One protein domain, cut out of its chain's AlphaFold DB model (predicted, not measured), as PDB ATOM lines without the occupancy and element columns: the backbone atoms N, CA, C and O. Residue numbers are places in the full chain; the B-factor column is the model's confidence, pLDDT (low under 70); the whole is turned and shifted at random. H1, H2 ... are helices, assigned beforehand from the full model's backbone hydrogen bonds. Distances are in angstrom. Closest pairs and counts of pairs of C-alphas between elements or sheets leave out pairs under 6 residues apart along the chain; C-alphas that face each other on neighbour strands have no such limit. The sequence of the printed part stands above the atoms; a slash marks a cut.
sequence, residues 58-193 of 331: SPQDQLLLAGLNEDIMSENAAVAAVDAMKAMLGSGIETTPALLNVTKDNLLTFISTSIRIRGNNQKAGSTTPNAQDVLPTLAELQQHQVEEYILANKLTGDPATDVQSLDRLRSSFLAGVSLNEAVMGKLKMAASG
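Overview. This is residues 58 to 193 of the 331 residues of an uncharacterized protein of Aulographum hederae CBS 113979 (UniProt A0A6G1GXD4). Four long helices stand side by side as a slim up-and-down bundle, a rod in which each helix runs against the one before and H4 closes the ring beside H1. The printed part has 136 residues with helices H1, H2, H3, H4 in chain order, all helix, no named strand. It is only just compact, close to loose: radius of gyration of the C-alphas 16.6 A, spans 57 by 19 by 19 A.

Arrangement. H4, residues 159 to 191, touches H1, residues 59 to 90, opposite ways at a shallow tilt of 18 degrees; their closest C-alphas, Ile 72 and Val 177, are 5.3 A apart. H4 and H3, residues 131 to 154, form a hairpin, closest C-alphas Glu 148 and Leu 169 at 5.8 A. H2, residues 97 to 125, touches H1, closest C-alphas Leu 64 and Ala 124 at 5.6 A. H1 and H3 are apart. O i to N i+4 pairs are within hydrogen-bond range throughout H1 and H2, 15 of 20 in H3, 26 of 29 in H4.

Along the chain. H4 spans 47.5 A, H1 46.8 A, H2 40.9 A, H3 34.9 A. C-alpha 59 is at (62.318, -108.469, 63.548), C-alpha 191 at (64.240, -104.853, 53.169).

Size, cuts and confidence. The printed part has no cut and no long link; residue 193 is under 70.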
ATOM      1  N   SER A  58      63.584-107.543  58.893       91.56
ATOM      2  CA  SER A  58      63.864-108.469  59.994       91.56
ATOM      3  C   SER A  58      63.167-108.003  61.286       91.56
ATOM      4  O   SER A  58      62.874-106.812  61.427       91.56
ATOM      5  N   PRO A  59      62.896-108.886  62.267       91.25
ATOM      6  CA  PRO A  59      62.318-108.469  63.548       91.25
ATOM      7  C   PRO A  59      63.131-107.366  64.246       91.25
ATOM      8  O   PRO A  59      62.562-106.456  64.845       91.25
ATOM      9  N   GLN A  60      64.461-107.412  64.128       91.56
ATOM     10  CA  GLN A  60      65.363-106.381  64.640       91.56
ATOM     11  C   GLN A  60      65.182-105.048  63.904       91.56
ATOM     12  O   GLN A  60      65.110-104.008  64.555       91.56
ATOM     13  N   ASP A  61      65.046-105.071  62.575       92.62
ATOM     14  CA  ASP A  61      64.779-103.858  61.795       92.62
ATOM     15  C   ASP A  61      63.416-103.252  62.137       92.62
ATOM     16  O   ASP A  61      63.289-102.035  62.191       92.62
ATOM     17  N   GLN A  62      62.401-104.080  62.405       93.50
ATOM     18  CA  GLN A  62      61.079-103.611  62.834       93.50
ATOM     19  C   GLN A  62      61.138-102.932  64.208       93.50
ATOM     20  O   GLN A  62      60.542-101.870  64.388       93.50
ATOM     21  N   LEU A  63      61.882-103.508  65.161       92.31
ATOM     22  CA  LEU A  63      62.082-102.907  66.481       92.31
ATOM     23  C   LEU A  63      62.833-101.574  66.381       92.31
ATOM     24  O   LEU A  63      62.427-100.591  66.999       92.31
ATOM     25  N   LEU A  64      63.901-101.531  65.580       95.19
ATOM     26  CA  LEU A  64      64.644-100.300  65.332       95.19
ATOM     27  C   LEU A  64      63.757 -99.250  64.654       95.19
ATOM     28  O   LEU A  64      63.733 -98.103  65.082       95.19
ATOM     29  N   LEU A  65      62.975 -99.638  63.646       95.88
ATOM     30  CA  LEU A  65      62.051 -98.743  62.953       95.88
ATOM     31  C   LEU A  65      61.001 -98.151  63.906       95.88
ATOM     32  O   LEU A  65      60.692 -96.965  63.808       95.88
ATOM     33  N   ALA A  66      60.464 -98.944  64.834       93.94
ATOM     34  CA  ALA A  66      59.548 -98.449  65.860       93.94
ATOM     35  C   ALA A  66      60.228 -97.413  66.769       93.94
ATOM     36  O   ALA A  66      59.693 -96.323  66.958       93.94
ATOM     37  N   GLY A  67      61.435 -97.709  67.259       95.88
ATOM     38  CA  GLY A  67      62.190 -96.784  68.103       95.88
ATOM     39  C   GLY A  67      62.621 -95.495  67.389       95.88
ATOM     40  O   GLY A  67      62.623 -94.431  68.001       95.88
ATOM     41  N   LEU A  68      62.932 -95.540  66.089       96.19
ATOM     42  CA  LEU A  68      63.213 -94.340  65.283       96.19
ATOM     43  C   LEU A  68      61.972 -93.443  65.146       96.19
ATOM     44  O   LEU A  68      62.074 -92.228  65.289       96.19
ATOM     45  N   ASN A  69      60.788 -94.031  64.931       95.88
ATOM     46  CA  ASN A  69      59.537 -93.265  64.896       95.88
ATOM     47  C   ASN A  69      59.232 -92.606  66.249       95.88
ATOM     48  O   ASN A  69      58.819 -91.449  66.292       95.88
ATOM     49  N   GLU A  70      59.442 -93.324  67.357       94.56
ATOM     50  CA  GLU A  70      59.264 -92.755  68.698       94.56
ATOM     51  C   GLU A  70      60.224 -91.588  68.963       94.56
ATOM     52  O   GLU A  70      59.817 -90.596  69.573       94.56
ATOM     53  N   ASP A  71      61.469 -91.673  68.485       95.75
ATOM     54  CA  ASP A  71      62.430 -90.577  68.628       95.75
ATOM     55  C   ASP A  71      62.005 -89.343  67.824       95.75
ATOM     56  O   ASP A  71      61.956 -88.251  68.384       95.75
ATOM     57  N   ILE A  72      61.568 -89.516  66.569       95.50
ATOM     58  CA  ILE A  72      61.024 -88.423  65.741       95.50
ATOM     59  C   ILE A  72      59.838 -87.740  66.440       95.50
ATOM     60  O   ILE A  72      59.728 -86.512  66.451       95.50
ATOM     61  N   MET A  73      58.932 -88.512  67.052       92.69
ATOM     62  CA  MET A  73      57.816 -87.940  67.816       92.69
ATOM     63  C   MET A  73      58.300 -87.125  69.022       92.69
ATOM     64  O   MET A  73      57.759 -86.050  69.292       92.69
ATOM     65  N   SER A  74      59.306 -87.624  69.743       94.00
ATOM     66  CA  SER A  74      59.913 -86.927  70.880       94.00
ATOM     67  C   SER A  74      60.606 -85.626  70.454       94.00
ATOM     68  O   SER A  74      60.389 -84.582  71.070       94.00
ATOM     69  N   GLU A  75      61.372 -85.647  69.362       95.12
ATOM     70  CA  GLU A  75      62.062 -84.471  68.819       95.12
ATOM     71  C   GLU A  75      61.084 -83.401  68.330       95.12
ATOM     72  O   GLU A  75      61.247 -82.224  68.645       95.12
ATOM     73  N   ASN A  76      60.005 -83.792  67.646       94.50
ATOM     74  CA  ASN A  76      58.951 -82.858  67.243       94.50
ATOM     75  C   ASN A  76      58.252 -82.215  68.454       94.50
ATOM     76  O   ASN A  76      57.936 -81.021  68.434       94.50
ATOM     77  N   ALA A  77      58.040 -82.971  69.536       92.06
ATOM     78  CA  ALA A  77      57.530 -82.411  70.786       92.06
ATOM     79  C   ALA A  77      58.534 -81.433  71.429       92.06
ATOM     80  O   ALA A  77      58.128 -80.385  71.939       92.06
ATOM     81  N   ALA A  78      59.836 -81.724  71.356       95.31
ATOM     82  CA  ALA A  78      60.888 -80.825  71.823       95.31
ATOM     83  C   ALA A  78      60.956 -79.529  70.993       95.31
ATOM     84  O   ALA A  78      61.059 -78.448  71.573       95.31
ATOM     85  N   VAL A  79      60.802 -79.601  69.663       96.56
ATOM     86  CA  VAL A  79      60.677 -78.421  68.782       96.56
ATOM     87  C   VAL A  79      59.497 -77.549  69.209       96.56
ATOM     88  O   VAL A  79      59.663 -76.342  69.383       96.56
ATOM     89  N   ALA A  80      58.328 -78.146  69.457       93.00
ATOM     90  CA  ALA A  80      57.158 -77.403  69.922       93.00
ATOM     91  C   ALA A  80      57.391 -76.730  71.290       93.00
ATOM     92  O   ALA A  80      56.972 -75.589  71.497       93.00
ATOM     93  N   ALA A  81      58.089 -77.402  72.214       93.50
ATOM     94  CA  ALA A  81      58.461 -76.826  73.505       93.50
ATOM     95  C   ALA A  81      59.439 -75.646  73.351       93.50
ATOM     96  O   ALA A  81      59.256 -74.611  73.993       93.50
ATOM     97  N   VAL A  82      60.434 -75.765  72.466       97.31
ATOM     98  CA  VAL A  82      61.371 -74.679  72.143       97.31
ATOM     99  C   VAL A  82      60.639 -73.478  71.543       97.31
ATOM    100  O   VAL A  82      60.847 -72.352  71.995       97.31
ATOM    101  N   ASP A  83      59.745 -73.698  70.578       94.75
ATOM    102  CA  ASP A  83      58.966 -72.626  69.952       94.75
ATOM    103  C   ASP A  83      58.059 -71.917  70.978       94.75
ATOM    104  O   ASP A  83      57.969 -70.686  70.984       94.75
ATOM    105  N   ALA A  84      57.461 -72.664  71.913       90.19
ATOM    106  CA  ALA A  84      56.688 -72.094  73.016       90.19
ATOM    107  C   ALA A  84      57.555 -71.250  73.970       90.19
ATOM    108  O   ALA A  84      57.152 -70.144  74.343       90.19
ATOM    109  N   MET A  85      58.761 -71.716  74.329       95.00
ATOM    110  CA  MET A  85      59.709 -70.931  75.135       95.00
ATOM    111  C   MET A  85      60.117 -69.641  74.425       95.00
ATOM    112  O   MET A  85      60.120 -68.578  75.043       95.00
ATOM    113  N   LYS A  86      60.404 -69.701  73.121       95.25
ATOM    114  CA  LYS A  86      60.738 -68.508  72.331       95.25
ATOM    115  C   LYS A  86      59.592 -67.501  72.306       95.25
ATOM    116  O   LYS A  86      59.829 -66.311  72.501       95.25
ATOM    117  N   ALA A  87      58.360 -67.963  72.093       91.75
ATOM    118  CA  ALA A  87      57.183 -67.099  72.105       91.75
ATOM    119  C   ALA A  87      56.981 -66.432  73.475       91.75
ATOM    120  O   ALA A  87      56.701 -65.237  73.541       91.75
ATOM    121  N   MET A  88      57.184 -67.179  74.565       92.56
ATOM    122  CA  MET A  88      57.134 -66.655  75.932       92.56
ATOM    123  C   MET A  88      58.166 -65.538  76.143       92.56
ATOM    124  O   MET A  88      57.784 -64.438  76.544       92.56
ATOM    125  N   LEU A  89      59.435 -65.776  75.792       92.56
ATOM    126  CA  LEU A  89      60.518 -64.789  75.924       92.56
ATOM    127  C   LEU A  89      60.321 -63.555  75.027       92.56
ATOM    128  O   LEU A  89      60.666 -62.443  75.417       92.56
ATOM    129  N   GLY A  90      59.743 -63.736  73.836       90.88
ATOM    130  CA  GLY A  90      59.472 -62.656  72.884       90.88
ATOM    131  C   GLY A  90      58.193 -61.857  73.158       90.88
ATOM    132  O   GLY A  90      57.988 -60.814  72.544       90.88
ATOM    133  N   SER A  91      57.326 -62.318  74.065       88.56
ATOM    134  CA  SER A  91      56.007 -61.707  74.301       88.56
ATOM    135  C   SER A  91      56.052 -60.354  75.024       88.56
ATOM    136  O   SER A  91      55.035 -59.664  75.092       88.56
ATOM    137  N   GLY A  92      57.198 -59.981  75.605       79.62
ATOM    138  CA  GLY A  92      57.327 -58.803  76.469       79.62
ATOM    139  C   GLY A  92      56.588 -58.929  77.808       79.62
ATOM    140  O   GLY A  92      56.600 -57.991  78.603       79.62
ATOM    141  N   ILE A  93      55.949 -60.075  78.073       80.44
ATOM    142  CA  ILE A  93      55.386 -60.416  79.377       80.44
ATOM    143  C   ILE A  93      56.536 -60.892  80.262       80.44
ATOM    144  O   ILE A  93      57.348 -61.722  79.848       80.44
ATOM    145  N   GLU A  94      56.592 -60.377  81.489       81.00
ATOM    146  CA  GLU A  94      57.577 -60.804  82.478       81.00
ATOM    147  C   GLU A  94      57.464 -62.320  82.698       81.00
ATOM    148  O   GLU A  94      56.462 -62.841  83.197       81.00
ATOM    149  N   THR A  95      58.494 -63.047  82.265       85.38
ATOM    150  CA  THR A  95      58.558 -64.496  82.430       85.38
ATOM    151  C   THR A  95      58.861 -64.789  83.890       85.38
ATOM    152  O   THR A  95      59.973 -64.575  84.364       85.38
ATOM    153  N   THR A  96      57.864 -65.279  84.626       89.25
ATOM    154  CA  THR A  96      58.083 -65.659  86.027       89.25
ATOM    155  C   THR A  96      59.052 -66.850  86.118       89.25
ATOM    156  O   THR A  96      58.966 -67.762  85.287       89.25
ATOM    157  N   PRO A  97      59.913 -66.923  87.153       89.81
ATOM    158  CA  PRO A  97      60.816 -68.061  87.345       89.81
ATOM    159  C   PRO A  97      60.099 -69.419  87.389       89.81
ATOM    160  O   PRO A  97      60.614 -70.414  86.888       89.81
ATOM    161  N   ALA A  98      58.883 -69.468  87.941       89.25
ATOM    162  CA  ALA A  98      58.084 -70.690  87.995       89.25
ATOM    163  C   ALA A  98      57.667 -71.181  86.599       89.25
ATOM    164  O   ALA A  98      57.793 -72.368  86.303       89.25
ATOM    165  N   LEU A  99      57.208 -70.276  85.727       87.69
ATOM    166  CA  LEU A  99      56.819 -70.628  84.360       87.69
ATOM    167  C   LEU A  99      58.029 -71.069  83.527       87.69
ATOM    168  O   LEU A  99      57.943 -72.051  82.785       87.69
ATOM    169  N   LEU A 100      59.163 -70.378  83.687       91.38
ATOM    170  CA  LEU A 100      60.421 -70.776  83.066       91.38
ATOM    171  C   LEU A 100      60.812 -72.199  83.478       91.38
ATOM    172  O   LEU A 100      61.063 -73.025  82.605       91.38
ATOM    173  N   ASN A 101      60.826 -72.486  84.783       92.00
ATOM    174  CA  ASN A 101      61.215 -73.795  85.306       92.00
ATOM    175  C   ASN A 101      60.312 -74.907  84.768       92.00
ATOM    176  O   ASN A 101      60.821 -75.884  84.238       92.00
ATOM    177  N   VAL A 102      58.986 -74.724  84.784       90.62
ATOM    178  CA  VAL A 102      58.046 -75.718  84.229       90.62
ATOM    179  C   VAL A 102      58.312 -75.977  82.744       90.62
ATOM    180  O   VAL A 102      58.312 -77.124  82.296       90.62
ATOM    181  N   THR A 103      58.547 -74.924  81.960       91.00
ATOM    182  CA  THR A 103      58.768 -75.081  80.515       91.00
ATOM    183  C   THR A 103      60.123 -75.734  80.226       91.00
ATOM    184  O   THR A 103      60.215 -76.615  79.369       91.00
ATOM    185  N   LYS A 104      61.155 -75.373  80.995       95.12
ATOM    186  CA  LYS A 104      62.484 -75.987  80.944       95.12
ATOM    187  C   LYS A 104      62.451 -77.461  81.355       95.12
ATOM    188  O   LYS A 104      63.029 -78.287  80.657       95.12
ATOM    189  N   ASP A 105      61.735 -77.812  82.419       94.06
ATOM    190  CA  ASP A 105      61.582 -79.195  82.885       94.06
ATOM    191  C   ASP A 105      60.868 -80.066  81.844       94.06
ATOM    192  O   ASP A 105      61.258 -81.212  81.602       94.06
ATOM    193  N   ASN A 106      59.863 -79.512  81.161       92.19
ATOM    194  CA  ASN A 106      59.206 -80.187  80.044       92.19
ATOM    195  C   ASN A 106      60.176 -80.431  78.880       92.19
ATOM    196  O   ASN A 106      60.247 -81.553  78.376       92.19
ATOM    197  N   LEU A 107      60.963 -79.422  78.487       95.62
ATOM    198  CA  LEU A 107      61.995 -79.571  77.458       95.62
ATOM    199  C   LEU A 107      63.024 -80.649  77.843       95.62
ATOM    200  O   LEU A 107      63.298 -81.555  77.056       95.62
ATOM    201  N   LEU A 108      63.541 -80.605  79.072       95.19
ATOM    202  CA  LEU A 108      64.489 -81.594  79.591       95.19
ATOM    203  C   LEU A 108      63.886 -83.003  79.654       95.19
ATOM    204  O   LEU A 108      64.597 -83.984  79.430       95.19
ATOM    205  N   THR A 109      62.581 -83.121  79.903       94.69
ATOM    206  CA  THR A 109      61.864 -84.403  79.871       94.69
ATOM    207  C   THR A 109      61.841 -84.999  78.463       94.69
ATOM    208  O   THR A 109      62.080 -86.201  78.315       94.69
ATOM    209  N   PHE A 110      61.586 -84.191  77.429       94.12
ATOM    210  CA  PHE A 110      61.640 -84.659  76.038       94.12
ATOM    211  C   PHE A 110      63.060 -85.080  75.649       94.12
ATOM    212  O   PHE A 110      63.248 -86.203  75.189       94.12
ATOM    213  N   ILE A 111      64.071 -84.260  75.959       95.38
ATOM    214  CA  ILE A 111      65.484 -84.593  75.701       95.38
ATOM    215  C   ILE A 111      65.869 -85.909  76.390       95.38
ATOM    216  O   ILE A 111      66.420 -86.809  75.761       95.38
ATOM    217  N   SER A 112      65.529 -86.067  77.671       93.75
ATOM    218  CA  SER A 112      65.835 -87.286  78.435       93.75
ATOM    219  C   SER A 112      65.119 -88.520  77.875       93.75
ATOM    220  O   SER A 112      65.673 -89.622  77.874       93.75
ATOM    221  N   THR A 113      63.895 -88.342  77.371       91.38
ATOM    222  CA  THR A 113      63.140 -89.403  76.694       91.38
ATOM    223  C   THR A 113      63.841 -89.825  75.403       91.38
ATOM    224  O   THR A 113      64.088 -91.019  75.229       91.38
ATOM    225  N   SER A 114      64.248 -88.868  74.562       93.75
ATOM    226  CA  SER A 114      65.043 -89.133  73.357       93.75
ATOM    227  C   SER A 114      66.372 -89.821  73.677       93.75
ATOM    228  O   SER A 114      66.724 -90.783  73.002       93.75
ATOM    229  N   ILE A 115      67.089 -89.433  74.744       91.75
ATOM    230  CA  ILE A 115      68.343 -90.107  75.161       91.75
ATOM    231  C   ILE A 115      68.121 -91.600  75.375       91.75
ATOM    232  O   ILE A 115      68.869 -92.439  74.868       91.75
ATOM    233  N   ARG A 116      67.056 -91.950  76.099       94.12
ATOM    234  CA  ARG A 116      66.716 -93.349  76.343       94.12
ATOM    235  C   ARG A 116      66.348 -94.079  75.050       94.12
ATOM    236  O   ARG A 116      66.816 -95.198  74.846       94.12
ATOM    237  N   ILE A 117      65.527 -93.468  74.193       94.00
ATOM    238  CA  ILE A 117      65.114 -94.067  72.915       94.00
ATOM    239  C   ILE A 117      66.334 -94.303  72.020       94.00
ATOM    240  O   ILE A 117      66.534 -95.424  71.562       94.00
ATOM    241  N   ARG A 118      67.213 -93.309  71.849       94.56
ATOM    242  CA  ARG A 118      68.432 -93.449  71.039       94.56
ATOM    243  C   ARG A 118      69.383 -94.509  71.604       94.56
ATOM    244  O   ARG A 118      69.944 -95.283  70.833       94.56
ATOM    245  N   GLY A 119      69.489 -94.643  72.929       93.31
ATOM    246  CA  GLY A 119      70.207 -95.757  73.561       93.31
ATOM    247  C   GLY A 119      69.626 -97.136  73.207       93.31
ATOM    248  O   GLY A 119      70.371 -98.074  72.913       93.31
ATOM    249  N   ASN A 120      68.297 -97.261  73.165       92.25
ATOM    250  CA  ASN A 120      67.629 -98.481  72.703       92.25
ATOM    251  C   ASN A 120      67.836 -98.711  71.196       92.25
ATOM    252  O   ASN A 120      68.111 -99.842  70.792       92.25
ATOM    253  N   ASN A 121      67.781 -97.652  70.381       95.25
ATOM    254  CA  ASN A 121      68.022 -97.709  68.937       95.25
ATOM    255  C   ASN A 121      69.457 -98.143  68.630       95.25
ATOM    256  O   ASN A 121      69.653 -98.970  67.751       95.25
ATOM    257  N   GLN A 122      70.454 -97.681  69.387       94.56
ATOM    258  CA  GLN A 122      71.843 -98.145  69.281       94.56
ATOM    259  C   GLN A 122      71.964 -99.647  69.544       94.56
ATOM    260  O   GLN A 122      72.587-100.386  68.779       94.56
ATOM    261  N   LYS A 123      71.308-100.130  70.605       94.44
ATOM    262  CA  LYS A 123      71.292-101.556  70.936       94.44
ATOM    263  C   LYS A 123      70.633-102.380  69.826       94.44
ATOM    264  O   LYS A 123      71.222-103.370  69.399       94.44
ATOM    265  N   ALA A 124      69.467-101.967  69.330       91.75
ATOM    266  CA  ALA A 124      68.791-102.636  68.216       91.75
ATOM    267  C   ALA A 124      69.630-102.573  66.924       91.75
ATOM    268  O   ALA A 124      69.850-103.597  66.275       91.75
ATOM    269  N   GLY A 125      70.190-101.398  66.628       92.81
ATOM    270  CA  GLY A 125      71.094-101.102  65.518       92.81
ATOM    271  C   GLY A 125      72.330-101.996  65.475       92.81
ATOM    272  O   GLY A 125      72.733-102.443  64.409       92.81
ATOM    273  N   SER A 126      72.893-102.348  66.632       94.94
ATOM    274  CA  SER A 126      74.048-103.256  66.696       94.94
ATOM    275  C   SER A 126      73.728-104.708  66.320       94.94
ATOM    276  O   SER A 126      74.639-105.506  66.117       94.94
ATOM    277  N   THR A 127      72.441-105.057  66.234       92.81
ATOM    278  CA  THR A 127      71.966-106.424  65.966       92.81
ATOM    279  C   THR A 127      71.220-106.573  64.641       92.81
ATOM    280  O   THR A 127      70.840-107.690  64.293       92.81
ATOM    281  N   THR A 128      71.001-105.483  63.895       91.50
ATOM    282  CA  THR A 128      70.447-105.580  62.533       91.50
ATOM    283  C   THR A 128      71.500-106.130  61.563       91.50
ATOM    284  O   THR A 128      72.683-105.804  61.696       91.50
ATOM    285  N   PRO A 129      71.094-106.909  60.540       88.75
ATOM    286  CA  PRO A 129      71.973-107.294  59.436       88.75
ATOM    287  C   PRO A 129      72.690-106.112  58.756       88.75
ATOM    288  O   PRO A 129      73.782-106.294  58.227       88.75
ATOM    289  N   ASN A 130      72.114-104.905  58.810       87.69
ATOM    290  CA  ASN A 130      72.651-103.690  58.182       87.69
ATOM    291  C   ASN A 130      73.339-102.753  59.189       87.69
ATOM    292  O   ASN A 130      73.377-101.537  58.987       87.69
ATOM    293  N   ALA A 131      73.863-103.293  60.296       91.12
ATOM    294  CA  ALA A 131      74.478-102.514  61.376       91.12
ATOM    295  C   ALA A 131      75.512-101.492  60.866       91.12
ATOM    296  O   ALA A 131      75.561-100.360  61.347       91.12
ATOM    297  N   GLN A 132      76.274-101.852  59.833       92.75
ATOM    298  CA  GLN A 132      77.379-101.042  59.314       92.75
ATOM    299  C   GLN A 132      76.885 -99.764  58.629       92.75
ATOM    300  O   GLN A 132      77.581 -98.750  58.650       92.75
ATOM    301  N   ASP A 133      75.662 -99.787  58.099       91.44
ATOM    302  CA  ASP A 133      75.057 -98.646  57.421       91.44
ATOM    303  C   ASP A 133      74.339 -97.704  58.392       91.44
ATOM    304  O   ASP A 133      74.211 -96.506  58.115       91.44
ATOM    305  N   VAL A 134      73.851 -98.224  59.524       94.31
ATOM    306  CA  VAL A 134      73.004 -97.469  60.462       94.31
ATOM    307  C   VAL A 134      73.751 -96.971  61.696       94.31
ATOM    308  O   VAL A 134      73.470 -95.865  62.156       94.31
ATOM    309  N   LEU A 135      74.726 -97.727  62.217       94.31
ATOM    310  CA  LEU A 135      75.440 -97.384  63.451       94.31
ATOM    311  C   LEU A 135      76.164 -96.027  63.398       94.31
ATOM    312  O   LEU A 135      76.061 -95.295  64.383       94.31
ATOM    313  N   PRO A 136      76.839 -95.626  62.297       96.00
ATOM    314  CA  PRO A 136      77.463 -94.304  62.228       96.00
ATOM    315  C   PRO A 136      76.451 -93.162  62.395       96.00
ATOM    316  O   PRO A 136      76.685 -92.240  63.171       96.00
ATOM    317  N   THR A 137      75.292 -93.261  61.736       94.25
ATOM    318  CA  THR A 137      74.223 -92.253  61.826       94.25
ATOM    319  C   THR A 137      73.572 -92.245  63.213       94.25
ATOM    320  O   THR A 137      73.309 -91.182  63.770       94.25
ATOM    321  N   LEU A 138      73.368 -93.418  63.826       93.94
ATOM    322  CA  LEU A 138      72.890 -93.503  65.211       93.94
ATOM    323  C   LEU A 138      73.898 -92.892  66.204       93.94
ATOM    324  O   LEU A 138      73.502 -92.350  67.238       93.94
ATOM    325  N   ALA A 139      75.204 -92.998  65.932       93.25
ATOM    326  CA  ALA A 139      76.247 -92.434  66.790       93.25
ATOM    327  C   ALA A 139      76.300 -90.906  66.689       93.25
ATOM    328  O   ALA A 139      76.415 -90.235  67.712       93.25
ATOM    329  N   GLU A 140      76.150 -90.357  65.483       94.12
ATOM    330  CA  GLU A 140      75.994 -88.917  65.252       94.12
ATOM    331  C   GLU A 140      74.789 -88.366  66.024       94.12
ATOM    332  O   GLU A 140      74.921 -87.429  66.812       94.12
ATOM    333  N   LEU A 141      73.643 -89.042  65.926       93.19
ATOM    334  CA  LEU A 141      72.448 -88.748  66.713       93.19
ATOM    335  C   LEU A 141      72.723 -88.670  68.228       93.19
ATOM    336  O   LEU A 141      72.176 -87.810  68.917       93.19
ATOM    337  N   GLN A 142      73.581 -89.528  68.776       90.31
ATOM    338  CA  GLN A 142      73.928 -89.486  70.200       90.31
ATOM    339  C   GLN A 142      74.800 -88.269  70.569       90.31
ATOM    340  O   GLN A 142      74.723 -87.781  71.696       90.31
ATOM    341  N   GLN A 143      75.600 -87.744  69.635       88.38
ATOM    342  CA  GLN A 143      76.408 -86.539  69.857       88.38
ATOM    343  C   GLN A 143      75.539 -85.280  69.949       88.38
ATOM    344  O   GLN A 143      75.709 -84.500  70.889       88.38
ATOM    345  N   HIS A 144      74.554 -85.134  69.053       89.94
ATOM    346  CA  HIS A 144      73.568 -84.040  69.090       89.94
ATOM    347  C   HIS A 144      72.874 -83.932  70.455       89.94
ATOM    348  O   HIS A 144      72.673 -82.848  70.996       89.94
ATOM    349  N   GLN A 145      72.593 -85.077  71.066       91.56
ATOM    350  CA  GLN A 145      71.919 -85.182  72.356       91.56
ATOM    351  C   GLN A 145      72.674 -84.547  73.524       91.56
ATOM    352  O   GLN A 145      72.069 -83.962  74.427       91.56
ATOM    353  N   VAL A 146      74.002 -84.666  73.527       87.62
ATOM    354  CA  VAL A 146      74.838 -84.065  74.570       87.62
ATOM    355  C   VAL A 146      74.792 -82.545  74.451       87.62
ATOM    356  O   VAL A 146      74.645 -81.853  75.461       87.62
ATOM    357  N   GLU A 147      74.861 -82.024  73.226       91.38
ATOM    358  CA  GLU A 147      74.731 -80.592  72.970       91.38
ATOM    359  C   GLU A 147      73.336 -80.077  73.356       91.38
ATOM    360  O   GLU A 147      73.240 -79.094  74.093       91.38
ATOM    361  N   GLU A 148      72.269 -80.774  72.956       96.00
ATOM    362  CA  GLU A 148      70.880 -80.445  73.307       96.00
ATOM    363  C   GLU A 148      70.685 -80.354  74.822       96.00
ATOM    364  O   GLU A 148      70.164 -79.364  75.340       96.00
ATOM    365  N   TYR A 149      71.163 -81.352  75.564       95.31
ATOM    366  CA  TYR A 149      71.056 -81.358  77.018       95.31
ATOM    367  C   TYR A 149      71.824 -80.193  77.658       95.31
ATOM    368  O   TYR A 149      71.307 -79.526  78.560       95.31
ATOM    369  N   ILE A 150      73.045 -79.911  77.192       94.62
ATOM    370  CA  ILE A 150      73.866 -78.804  77.702       94.62
ATOM    371  C   ILE A 150      73.202 -77.454  77.409       94.62
ATOM    372  O   ILE A 150      73.141 -76.606  78.301       94.62
ATOM    373  N   LEU A 151      72.706 -77.241  76.188       96.69
ATOM    374  CA  LEU A 151      72.034 -76.002  75.794       96.69
ATOM    375  C   LEU A 151      70.753 -75.786  76.602       96.69
ATOM    376  O   LEU A 151      70.566 -74.708  77.160       96.69
ATOM    377  N   ALA A 152      69.915 -76.818  76.741       97.25
ATOM    378  CA  ALA A 152      68.677 -76.727  77.508       97.25
ATOM    379  C   ALA A 152      68.938 -76.410  78.989       97.25
ATOM    380  O   ALA A 152      68.256 -75.568  79.573       97.25
ATOM    381  N   ASN A 153      69.964 -77.012  79.598       95.81
ATOM    382  CA  ASN A 153      70.332 -76.723  80.986       95.81
ATOM    383  C   ASN A 153      70.861 -75.299  81.197       95.81
ATOM    384  O   ASN A 153      70.701 -74.758  82.293       95.81
ATOM    385  N   LYS A 154      71.443 -74.676  80.167       96.31
ATOM    386  CA  LYS A 154      71.963 -73.303  80.226       96.31
ATOM    387  C   LYS A 154      70.892 -72.219  80.119       96.31
ATOM    388  O   LYS A 154      71.214 -71.074  80.402       96.31
ATOM    389  N   LEU A 155      69.651 -72.559  79.756       95.94
ATOM    390  CA  LEU A 155      68.561 -71.583  79.667       95.94
ATOM    391  C   LEU A 155      68.303 -70.934  81.035       95.94
ATOM    392  O   LEU A 155      68.113 -71.637  82.036       95.94
ATOM    393  N   THR A 156      68.306 -69.605  81.059       95.19
ATOM    394  CA  THR A 156      68.165 -68.755  82.252       95.19
ATOM    395  C   THR A 156      66.857 -67.967  82.285       95.19
ATOM    396  O   THR A 156      66.493 -67.429  83.328       95.19
ATOM    397  N   GLY A 157      66.136 -67.921  81.164       92.81
ATOM    398  CA  GLY A 157      64.969 -67.077  80.943       92.81
ATOM    399  C   GLY A 157      65.293 -65.670  80.450       92.81
ATOM    400  O   GLY A 157      64.361 -64.897  80.259       92.81
ATOM    401  N   ASP A 158      66.566 -65.323  80.238       93.69
ATOM    402  CA  ASP A 158      66.956 -64.038  79.651       93.69
ATOM    403  C   ASP A 158      66.829 -64.085  78.115       93.69
ATOM    404  O   ASP A 158      67.584 -64.812  77.459       93.69
ATOM    405  N   PRO A 159      65.920 -63.301  77.498       93.19
ATOM    406  CA  PRO A 159      65.772 -63.270  76.046       93.19
ATOM    407  C   PRO A 159      67.065 -62.904  75.302       93.19
ATOM    408  O   PRO A 159      67.267 -63.375  74.183       93.19
ATOM    409  N   ALA A 160      67.945 -62.091  75.898       93.31
ATOM    410  CA  ALA A 160      69.170 -61.634  75.245       93.31
ATOM    411  C   ALA A 160      70.176 -62.771  75.006       93.31
ATOM    412  O   ALA A 160      70.913 -62.743  74.019       93.31
ATOM    413  N   THR A 161      70.196 -63.786  75.878       94.00
ATOM    414  CA  THR A 161      71.112 -64.935  75.780       94.00
ATOM    415  C   THR A 161      70.426 -66.203  75.288       94.00
ATOM    416  O   THR A 161      71.028 -67.012  74.575       94.00
ATOM    417  N   ASP A 162      69.161 -66.401  75.656       96.12
ATOM    418  CA  ASP A 162      68.489 -67.684  75.478       96.12
ATOM    419  C   ASP A 162      67.917 -67.862  74.076       96.12
ATOM    420  O   ASP A 162      67.863 -68.993  73.599       96.12
ATOM    421  N   VAL A 163      67.548 -66.787  73.368       95.44
ATOM    422  CA  VAL A 163      66.974 -66.896  72.013       95.44
ATOM    423  C   VAL A 163      67.931 -67.614  71.059       95.44
ATOM    424  O   VAL A 163      67.514 -68.535  70.361       95.44
ATOM    425  N   GLN A 164      69.225 -67.282  71.094       96.19
ATOM    426  CA  GLN A 164      70.224 -67.963  70.267       96.19
ATOM    427  C   GLN A 164      70.387 -69.442  70.659       96.19
ATOM    428  O   GLN A 164      70.564 -70.298  69.792       96.19
ATOM    429  N   SER A 165      70.328 -69.755  71.956       97.44
ATOM    430  CA  SER A 165      70.416 -71.137  72.446       97.44
ATOM    431  C   SER A 165      69.188 -71.955  72.034       97.44
ATOM    432  O   SER A 165      69.328 -73.101  71.613       97.44
ATOM    433  N   LEU A 166      67.999 -71.352  72.087       97.38
ATOM    434  CA  LEU A 166      66.745 -71.943  71.624       97.38
ATOM    435  C   LEU A 166      66.748 -72.161  70.103       97.38
ATOM    436  O   LEU A 166      66.306 -73.209  69.644       97.38
ATOM    437  N   ASP A 167      67.307 -71.240  69.313       97.75
ATOM    438  CA  ASP A 167      67.486 -71.435  67.867       97.75
ATOM    439  C   ASP A 167      68.394 -72.626  67.545       97.75
ATOM    440  O   ASP A 167      68.063 -73.448  66.686       97.75
ATOM    441  N   ARG A 168      69.513 -72.761  68.268       97.50
ATOM    442  CA  ARG A 168      70.415 -73.912  68.123       97.50
ATOM    443  C   ARG A 168      69.744 -75.219  68.536       97.50
ATOM    444  O   ARG A 168      69.840 -76.189  67.793       97.50
ATOM    445  N   LEU A 169      69.019 -75.231  69.657       97.94
ATOM    446  CA  LEU A 169      68.232 -76.387  70.102       97.94
ATOM    447  C   LEU A 169      67.234 -76.827  69.034       97.94
ATOM    448  O   LEU A 169      67.216 -77.991  68.647       97.94
ATOM    449  N   ARG A 170      66.447 -75.884  68.507       98.00
ATOM    450  CA  ARG A 170      65.481 -76.155  67.440       98.00
ATOM    451  C   ARG A 170      66.155 -76.752  66.208       98.00
ATOM    452  O   ARG A 170      65.655 -77.725  65.653       98.00
ATOM    453  N   SER A 171      67.277 -76.174  65.781       97.88
ATOM    454  CA  SER A 171      68.041 -76.679  64.639       97.88
ATOM    455  C   SER A 171      68.592 -78.083  64.890       97.88
ATOM    456  O   SER A 171      68.554 -78.900  63.975       97.88
ATOM    457  N   SER A 172      69.079 -78.372  66.102       97.12
ATOM    458  CA  SER A 172      69.585 -79.701  66.462       97.12
ATOM    459  C   SER A 172      68.478 -80.748  66.433       97.12
ATOM    460  O   SER A 172      68.654 -81.779  65.793       97.12
ATOM    461  N   PHE A 173      67.303 -80.458  67.005       97.44
ATOM    462  CA  PHE A 173      66.174 -81.390  66.957       97.44
ATOM    463  C   PHE A 173      65.716 -81.678  65.524       97.44
ATOM    464  O   PHE A 173      65.465 -82.826  65.184       97.44
ATOM    465  N   LEU A 174      65.655 -80.664  64.653       97.12
ATOM    466  CA  LEU A 174      65.302 -80.871  63.243       97.12
ATOM    467  C   LEU A 174      66.362 -81.681  62.479       97.12
ATOM    468  O   LEU A 174      66.012 -82.484  61.615       97.12
ATOM    469  N   ALA A 175      67.645 -81.494  62.799       96.12
ATOM    470  CA  ALA A 175      68.712 -82.334  62.263       96.12
ATOM    471  C   ALA A 175      68.569 -83.787  62.751       96.12
ATOM    472  O   ALA A 175      68.683 -84.709  61.946       96.12
ATOM    473  N   GLY A 176      68.232 -83.984  64.029       96.31
ATOM    474  CA  GLY A 176      67.913 -85.290  64.602       96.31
ATOM    475  C   GLY A 176      66.785 -86.005  63.854       96.31
ATOM    476  O   GLY A 176      66.952 -87.163  63.462       96.31
ATOM    477  N   VAL A 177      65.706 -85.287  63.517       96.75
ATOM    478  CA  VAL A 177      64.578 -85.855  62.758       96.75
ATOM    479  C   VAL A 177      65.064 -86.344  61.398       96.75
ATOM    480  O   VAL A 177      64.810 -87.487  61.019       96.75
ATOM    481  N   SER A 178      65.835 -85.515  60.688       97.75
ATOM    482  CA  SER A 178      66.382 -85.872  59.377       97.75
ATOM    483  C   SER A 178      67.320 -87.085  59.437       97.75
ATOM    484  O   SER A 178      67.267 -87.947  58.556       97.75
ATOM    485  N   LEU A 179      68.156 -87.194  60.476       96.50
ATOM    486  CA  LEU A 179      69.038 -88.348  60.672       96.50
ATOM    487  C   LEU A 179      68.236 -89.622  60.980       96.50
ATOM    488  O   LEU A 179      68.526 -90.674  60.406       96.50
ATOM    489  N   ASN A 180      67.205 -89.533  61.826       96.75
ATOM    490  CA  ASN A 180      66.290 -90.643  62.096       96.75
ATOM    491  C   ASN A 180      65.609 -91.123  60.800       96.75
ATOM    492  O   ASN A 180      65.657 -92.315  60.481       96.75
ATOM    493  N   GLU A 181      65.057 -90.207  60.000       97.00
ATOM    494  CA  GLU A 181      64.447 -90.513  58.699       97.00
ATOM    495  C   GLU A 181      65.438 -91.173  57.726       97.00
ATOM    496  O   GLU A 181      65.083 -92.132  57.030       97.00
ATOM    497  N   ALA A 182      66.696 -90.723  57.705       96.31
ATOM    498  CA  ALA A 182      67.743 -91.321  56.881       96.31
ATOM    499  C   ALA A 182      68.022 -92.783  57.275       96.31
ATOM    500  O   ALA A 182      68.139 -93.646  56.398       96.31
ATOM    501  N   VAL A 183      68.078 -93.097  58.577       95.75
ATOM    502  CA  VAL A 183      68.211 -94.485  59.055       95.75
ATOM    503  C   VAL A 183      66.994 -95.313  58.643       95.75
ATOM    504  O   VAL A 183      67.154 -96.411  58.109       95.75
ATOM    505  N   MET A 184      65.778 -94.784  58.813       95.75
ATOM    506  CA  MET A 184      64.557 -95.472  58.379       95.75
ATOM    507  C   MET A 184      64.572 -95.772  56.874       95.75
ATOM    508  O   MET A 184      64.143 -96.850  56.456       95.75
ATOM    509  N   GLY A 185      65.078 -94.845  56.057       94.94
ATOM    510  CA  GLY A 185      65.269 -95.035  54.620       94.94
ATOM    511  C   GLY A 185      66.218 -96.191  54.306       94.94
ATOM    512  O   GLY A 185      65.869 -97.067  53.514       94.94
ATOM    513  N   LYS A 186      67.377 -96.250  54.976       93.56
ATOM    514  CA  LYS A 186      68.352 -97.349  54.831       93.56
ATOM    515  C   LYS A 186      67.736 -98.711  55.164       93.56
ATOM    516  O   LYS A 186      67.876 -99.647  54.380       93.56
ATOM    517  N   LEU A 187      66.985 -98.805  56.265       92.25
ATOM    518  CA  LEU A 187      66.306-100.044  56.668       92.25
ATOM    519  C   LEU A 187      65.274-100.498  55.627       92.25
ATOM    520  O   LEU A 187      65.234-101.672  55.258       92.25
ATOM    521  N   LYS A 188      64.465 -99.568  55.108       91.62
ATOM    522  CA  LYS A 188      63.459 -99.865  54.075       91.62
ATOM    523  C   LYS A 188      64.099-100.313  52.760       91.62
ATOM    524  O   LYS A 188      63.618-101.273  52.161       91.62
ATOM    525  N   MET A 189      65.181 -99.658  52.331       90.00
ATOM    526  CA  MET A 189      65.916-100.042  51.120       90.00
ATOM    527  C   MET A 189      66.502-101.450  51.248       90.00
ATOM    528  O   MET A 189      66.335-102.261  50.336       90.00
ATOM    529  N   ALA A 190      67.105-101.773  52.394       87.62
ATOM    530  CA  ALA A 190      67.640-103.104  52.646       87.62
ATOM    531  C   ALA A 190      66.548-104.192  52.621       87.62
ATOM    532  O   ALA A 190      66.752-105.251  52.030       87.62
ATOM    533  N   ALA A 191      65.367-103.917  53.188       86.94
ATOM    534  CA  ALA A 191      64.240-104.853  53.169       86.94
ATOM    535  C   ALA A 191      63.633-105.049  51.775       86.94
ATOM    536  O   ALA A 191      63.307-106.174  51.409       86.94
ATOM    537  N   SER A 192      63.534-103.986  50.969       84.00
ATOM    538  CA  SER A 192      62.989-104.074  49.604       84.00
ATOM    539  C   SER A 192      63.817-104.945  48.652       84.00
ATOM    540  O   SER A 192      63.358-105.265  47.558       84.00
ATOM    541  N   GLY A 193      64.997-105.387  49.095       63.88
ATOM    542  CA  GLY A 193      65.842-106.309  48.369       63.88
ATOM    543  C   GLY A 193      66.653-105.579  47.316       63.88
ATOM    544  O   GLY A 193      66.123-105.036  46.348       63.88
TER     545      GLY A 193